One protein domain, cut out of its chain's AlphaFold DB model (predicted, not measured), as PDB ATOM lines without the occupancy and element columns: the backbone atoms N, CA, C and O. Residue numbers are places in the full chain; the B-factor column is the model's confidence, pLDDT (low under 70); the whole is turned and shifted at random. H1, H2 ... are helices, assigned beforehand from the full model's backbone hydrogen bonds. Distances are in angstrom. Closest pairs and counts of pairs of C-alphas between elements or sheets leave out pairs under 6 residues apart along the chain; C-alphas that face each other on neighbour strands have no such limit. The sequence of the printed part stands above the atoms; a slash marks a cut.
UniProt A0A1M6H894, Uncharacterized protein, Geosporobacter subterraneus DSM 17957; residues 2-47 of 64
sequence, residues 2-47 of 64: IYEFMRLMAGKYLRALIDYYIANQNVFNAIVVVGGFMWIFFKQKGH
ATOM      1  N   ILE A   2      95.251 -16.614  63.810       62.22
ATOM      2  CA  ILE A   2      94.017 -16.001  64.370       62.22
ATOM      3  C   ILE A   2      92.769 -16.896  64.216       62.22
ATOM      4  O   ILE A   2      91.982 -17.022  65.149       62.22
ATOM      5  N   TYR A   3      92.628 -17.589  63.081       59.56
ATOM      6  CA  TYR A   3      91.484 -18.473  62.818       59.56
ATOM      7  C   TYR A   3      91.404 -19.687  63.748       59.56
ATOM      8  O   TYR A   3      90.314 -20.040  64.181       59.56
ATOM      9  N   GLU A   4      92.531 -20.315  64.094       59.66
ATOM     10  CA  GLU A   4      92.537 -21.455  65.023       59.66
ATOM     11  C   GLU A   4      92.169 -21.037  66.447       59.66
ATOM     12  O   GLU A   4      91.415 -21.746  67.107       59.66
ATOM     13  N   PHE A   5      92.611 -19.853  66.887       60.50
ATOM     14  CA  PHE A   5      92.218 -19.280  68.177       60.50
ATOM     15  C   PHE A   5      90.723 -18.952  68.232       60.50
ATOM     16  O   PHE A   5      90.050 -19.296  69.204       60.50
ATOM     17  N   MET A   6      90.181 -18.358  67.164       61.53
ATOM     18  CA  MET A   6      88.742 -18.111  67.036       61.53
ATOM     19  C   MET A   6      87.952 -19.420  67.056       61.53
ATOM     20  O   MET A   6      86.920 -19.502  67.709       61.53
ATOM     21  N   ARG A   7      88.469 -20.463  66.397       59.22
ATOM     22  CA  ARG A   7      87.866 -21.800  66.316       59.22
ATOM     23  C   ARG A   7      87.900 -22.567  67.644       59.22
ATOM     24  O   ARG A   7      87.026 -23.400  67.864       59.22
ATOM     25  N   LEU A   8      88.892 -22.299  68.497       62.12
ATOM     26  CA  LEU A   8      89.043 -22.870  69.841       62.12
ATOM     27  C   LEU A   8      88.173 -22.164  70.892       62.12
ATOM     28  O   LEU A   8      87.625 -22.836  71.760       62.12
ATOM     29  N   MET A   9      88.015 -20.836  70.811       65.19
ATOM     30  CA  MET A   9      87.094 -20.086  71.686       65.19
ATOM     31  C   MET A   9      85.627 -20.214  71.256       65.19
ATOM     32  O   MET A   9      84.713 -20.079  72.069       65.19
ATOM     33  N   ALA A  10      85.390 -20.472  69.972       62.66
ATOM     34  CA  ALA A  10      84.078 -20.720  69.408       62.66
ATOM     35  C   ALA A  10      83.512 -22.055  69.913       62.66
ATOM     36  O   ALA A  10      83.925 -23.129  69.478       62.66
ATOM     37  N   GLY A  11      82.500 -21.996  70.783       66.50
ATOM     38  CA  GLY A  11      81.689 -23.168  71.122       66.50
ATOM     39  C   GLY A  11      81.091 -23.844  69.875       66.50
ATOM     40  O   GLY A  11      81.068 -23.268  68.786       66.50
ATOM     41  N   LYS A  12      80.573 -25.072  70.032       63.50
ATOM     42  CA  LYS A  12      80.130 -25.981  68.946       63.50
ATOM     43  C   LYS A  12      79.352 -25.300  67.799       63.50
ATOM     44  O   LYS A  12      79.566 -25.635  66.639       63.50
ATOM     45  N   TYR A  13      78.497 -24.330  68.123       61.34
ATOM     46  CA  TYR A  13      77.682 -23.574  67.165       61.34
ATOM     47  C   TYR A  13      78.444 -22.466  66.426       61.34
ATOM     48  O   TYR A  13      78.272 -22.288  65.222       61.34
ATOM     49  N   LEU A  14      79.322 -21.743  67.121       65.44
ATOM     50  CA  LEU A  14      80.073 -20.623  66.553       65.44
ATOM     51  C   LEU A  14      81.144 -21.127  65.566       65.44
ATOM     52  O   LEU A  14      81.420 -20.485  64.556       65.44
ATOM     53  N   ARG A  15      81.674 -22.336  65.800       68.94
ATOM     54  CA  ARG A  15      82.640 -22.999  64.914       68.94
ATOM     55  C   ARG A  15      82.056 -23.303  63.534       68.94
ATOM     56  O   ARG A  15      82.697 -23.015  62.529       68.94
ATOM     57  N   ALA A  16      80.844 -23.854  63.497       67.69
ATOM     58  CA  ALA A  16      80.147 -24.162  62.249       67.69
ATOM     59  C   ALA A  16      79.800 -22.889  61.463       67.69
ATOM     60  O   ALA A  16      79.894 -22.870  60.240       67.69
ATOM     61  N   LEU A  17      79.457 -21.810  62.171       71.12
ATOM     62  CA  LEU A  17      79.122 -20.524  61.567       71.12
ATOM     63  C   LEU A  17      80.352 -19.843  60.946       71.12
ATOM     64  O   LEU A  17      80.263 -19.300  59.849       71.12
ATOM     65  N   ILE A  18      81.514 -19.944  61.600       75.00
ATOM     66  CA  ILE A  18      82.794 -19.452  61.065       75.00
ATOM     67  C   ILE A  18      83.236 -20.276  59.848       75.00
ATOM     68  O   ILE A  18      83.583 -19.686  58.828       75.00
ATOM     69  N   ASP A  19      83.183 -21.614  59.912       74.56
ATOM     70  CA  ASP A  19      83.532 -22.475  58.766       74.56
ATOM     71  C   ASP A  19      82.597 -22.204  57.565       74.56
ATOM     72  O   ASP A  19      83.061 -22.071  56.433       74.56
ATOM     73  N   TYR A  20      81.292 -22.016  57.803       76.06
ATOM     74  CA  TYR A  20      80.330 -21.661  56.754       76.06
ATOM     75  C   TYR A  20      80.586 -20.270  56.158       76.06
ATOM     76  O   TYR A  20      80.491 -20.088  54.944       76.06
ATOM     77  N   TYR A  21      80.928 -19.287  56.996       72.12
ATOM     78  CA  TYR A  21      81.244 -17.934  56.546       72.12
ATOM     79  C   TYR A  21      82.500 -17.907  55.673       72.12
ATOM     80  O   TYR A  21      82.479 -17.296  54.609       72.12
ATOM     81  N   ILE A  22      83.561 -18.617  56.071       74.44
ATOM     82  CA  ILE A  22      84.799 -18.737  55.285       74.44
ATOM     83  C   ILE A  22      84.522 -19.436  53.951       74.44
ATOM     84  O   ILE A  22      84.926 -18.934  52.905       74.44
ATOM     85  N   ALA A  23      83.781 -20.549  53.967       78.25
ATOM     86  CA  ALA A  23      83.443 -21.288  52.752       78.25
ATOM     87  C   ALA A  23      82.628 -20.447  51.751       78.25
ATOM     88  O   ALA A  23      82.759 -20.624  50.541       78.25
ATOM     89  N   ASN A  24      81.822 -19.502  52.243       78.69
ATOM     90  CA  ASN A  24      80.956 -18.656  51.424       78.69
ATOM     91  C   ASN A  24      81.445 -17.205  51.300       78.69
ATOM     92  O   ASN A  24      80.695 -16.361  50.811       78.69
ATOM     93  N   GLN A  25      82.688 -16.884  51.685       73.50
ATOM     94  CA  GLN A  25      83.221 -15.514  51.601       73.50
ATOM     95  C   GLN A  25      83.101 -14.930  50.189       73.50
ATOM     96  O   GLN A  25      82.718 -13.772  50.031       73.50
ATOM     97  N   ASN A  26      83.344 -15.744  49.158       75.06
ATOM     98  CA  ASN A  26      83.168 -15.336  47.763       75.06
ATOM     99  C   ASN A  26      81.710 -14.996  47.425       75.06
ATOM    100  O   ASN A  26      81.457 -14.049  46.686       75.06
ATOM    101  N   VAL A  27      80.754 -15.735  47.990       76.62
ATOM    102  CA  VAL A  27      79.318 -15.516  47.778       76.62
ATOM    103  C   VAL A  27      78.869 -14.237  48.479       76.62
ATOM    104  O   VAL A  27      78.203 -13.412  47.864       76.62
ATOM    105  N   PHE A  28      79.289 -14.013  49.729       77.44
ATOM    106  CA  PHE A  28      79.005 -12.765  50.442       77.44
ATOM    107  C   PHE A  28      79.605 -11.553  49.729       77.44
ATOM    108  O   PHE A  28      78.929 -10.537  49.580       77.44
ATOM    109  N   ASN A  29      80.835 -11.668  49.227       79.94
ATOM    110  CA  ASN A  29      81.470 -10.592  48.475       79.94
ATOM    111  C   ASN A  29      80.712 -10.299  47.167       79.94
ATOM    112  O   ASN A  29      80.412  -9.146  46.863       79.94
ATOM    113  N   ALA A  30      80.300 -11.338  46.434       80.75
ATOM    114  CA  ALA A  30      79.473 -11.188  45.241       80.75
ATOM    115  C   ALA A  30      78.112 -10.542  45.551       80.75
ATOM    116  O   ALA A  30      77.682  -9.660  44.814       80.75
ATOM    117  N   ILE A  31      77.457 -10.910  46.656       85.06
ATOM    118  CA  ILE A  31      76.192 -10.297  47.093       85.06
ATOM    119  C   ILE A  31      76.382  -8.810  47.401       85.06
ATOM    120  O   ILE A  31      75.548  -8.002  47.001       85.06
ATOM    121  N   VAL A  32      77.472  -8.424  48.070       84.94
ATOM    122  CA  VAL A  32      77.766  -7.012  48.364       84.94
ATOM    123  C   VAL A  32      78.017  -6.227  47.076       84.94
ATOM    124  O   VAL A  32      77.467  -5.139  46.910       84.94
ATOM    125  N   VAL A  33      78.787  -6.782  46.137       87.38
ATOM    126  CA  VAL A  33      79.062  -6.141  44.841       87.38
ATOM    127  C   VAL A  33      77.789  -6.019  44.002       87.38
ATOM    128  O   VAL A  33      77.491  -4.938  43.501       87.38
ATOM    129  N   VAL A  34      77.001  -7.091  43.880       86.69
ATOM    130  CA  VAL A  34      75.733  -7.094  43.135       86.69
ATOM    131  C   VAL A  34      74.713  -6.175  43.801       86.69
ATOM    132  O   VAL A  34      74.054  -5.408  43.108       86.69
ATOM    133  N   GLY A  35      74.618  -6.180  45.129       86.12
ATOM    134  CA  GLY A  35      73.757  -5.279  45.892       86.12
ATOM    135  C   GLY A  35      74.155  -3.814  45.720       86.12
ATOM    136  O   GLY A  35      73.292  -2.970  45.501       86.12
ATOM    137  N   GLY A  36      75.455  -3.505  45.732       85.75
ATOM    138  CA  GLY A  36      75.973  -2.167  45.446       85.75
ATOM    139  C   GLY A  36      75.704  -1.729  44.004       85.75
ATOM    140  O   GLY A  36      75.275  -0.600  43.768       85.75
ATOM    141  N   PHE A  37      75.882  -2.630  43.038       85.25
ATOM    142  CA  PHE A  37      75.587  -2.368  41.630       85.25
ATOM    143  C   PHE A  37      74.085  -2.150  41.398       85.25
ATOM    144  O   PHE A  37      73.684  -1.191  40.738       85.25
ATOM    145  N   MET A  38      73.246  -2.985  42.015       85.31
ATOM    146  CA  MET A  38      71.792  -2.852  42.012       85.31
ATOM    147  C   MET A  38      71.375  -1.535  42.672       85.31
ATOM    148  O   MET A  38      70.566  -0.809  42.108       85.31
ATOM    149  N   TRP A  39      71.984  -1.154  43.797       82.06
ATOM    150  CA  TRP A  39      71.734   0.133  44.445       82.06
ATOM    151  C   TRP A  39      72.082   1.315  43.541       82.06
ATOM    152  O   TRP A  39      71.292   2.245  43.428       82.06
ATOM    153  N   ILE A  40      73.227   1.287  42.852       81.06
ATOM    154  CA  ILE A  40      73.609   2.336  41.894       81.06
ATOM    155  C   ILE A  40      72.591   2.414  40.749       81.06
ATOM    156  O   ILE A  40      72.171   3.510  40.380       81.06
ATOM    157  N   PHE A  41      72.156   1.271  40.219       78.00
ATOM    158  CA  PHE A  41      71.207   1.213  39.110       78.00
ATOM    159  C   PHE A  41      69.799   1.685  39.513       78.00
ATOM    160  O   PHE A  41      69.176   2.484  38.814       78.00
ATOM    161  N   PHE A  42      69.309   1.266  40.683       70.25
ATOM    162  CA  PHE A  42      68.027   1.719  41.230       70.25
ATOM    163  C   PHE A  42      68.078   3.183  41.685       70.25
ATOM    164  O   PHE A  42      67.116   3.917  41.467       70.25
ATOM    165  N   LYS A  43      69.210   3.655  42.223       64.00
ATOM    166  CA  LYS A  43      69.432   5.075  42.532       64.00
ATOM    167  C   LYS A  43      69.437   5.934  41.267       64.00
ATOM    168  O   LYS A  43      68.913   7.042  41.303       64.00
ATOM    169  N   GLN A  44      69.975   5.436  40.151       59.25
ATOM    170  CA  GLN A  44      69.866   6.122  38.858       59.25
ATOM    171  C   GLN A  44      68.420   6.150  38.349       59.25
ATOM    172  O   GLN A  44      67.969   7.184  37.869       59.25
ATOM    173  N   LYS A  45      67.658   5.064  38.526       55.34
ATOM    174  CA  LYS A  45      66.252   5.000  38.101       55.34
ATOM    175  C   LYS A  45      65.303   5.846  38.970       55.34
ATOM    176  O   LYS A  45      64.250   6.247  38.492       55.34
ATOM    177  N   GLY A  46      65.692   6.158  40.210       53.75
ATOM    178  CA  GLY A  46      64.997   7.093  41.107       53.75
ATOM    179  C   GLY A  46      65.404   8.567  40.962       53.75
ATOM    180  O   GLY A  46      64.758   9.426  41.550       53.75
ATOM    181  N   HIS A  47      66.438   8.885  40.172       50.38
ATOM    182  CA  HIS A  47      66.847  10.264  39.848       50.38
ATOM    183  C   HIS A  47      66.416  10.669  38.429       50.38
ATOM    184  O   HIS A  47      67.097  11.413  37.727       50.38
TER     185      HIS A  47
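AT A GLANCE: This is residues 2 to 47 of the 64 residues of an uncharacterized protein of Geosporobacter subterraneus DSM 17957 (UniProt A0A1M6H894). One long helix, H3, sticks out as an arm from a small foot, where short H1 folds back beside the first part of H2. H3 makes most of the length; residues 20 to 47 stand free. The 46 printed residues hold three named helices, H1, H2, H3 in order, and no named strand: all helix, extended, radius of gyration of the C-alphas 16.5 A, spans 50 by 15 by 15 A.

IN THESE COORDINATES: Find C-alpha 25 at (83.221, -15.514, 51.601); from there H3, residues 25 to 45, runs 29.8 A to C-alpha 45 at (66.252, 5.000, 38.101). Before it look for H2, residues 12 to 23, 17.2 A, and H1, residues 2 to 9, 10.9 A, from (94.017, -16.001, 64.370).

HOW THE PARTS SIT: H3 and H2 meet only through their link; H3 and H1 are apart. H2, with residues 14 to 18 alone, only just touches H1, with 3 pairs of C-alphas within 8 A, the closest Arg 7 and Arg 15 at 5.5 A. They form a helical hairpin, a shallow tilt of 23 degrees, opposite ways. Every O i to N i+4 pair is within hydrogen-bond range in H1 and H3, 7 of 8 in H2.

THE WHOLE: The farthest C-alphas, Leu 8 and His 47, are 49.9 A apart. The printed part has no cut, and both links are tight. Look for pLDDT under 70 at residues 2 to 16 and 43 to 47.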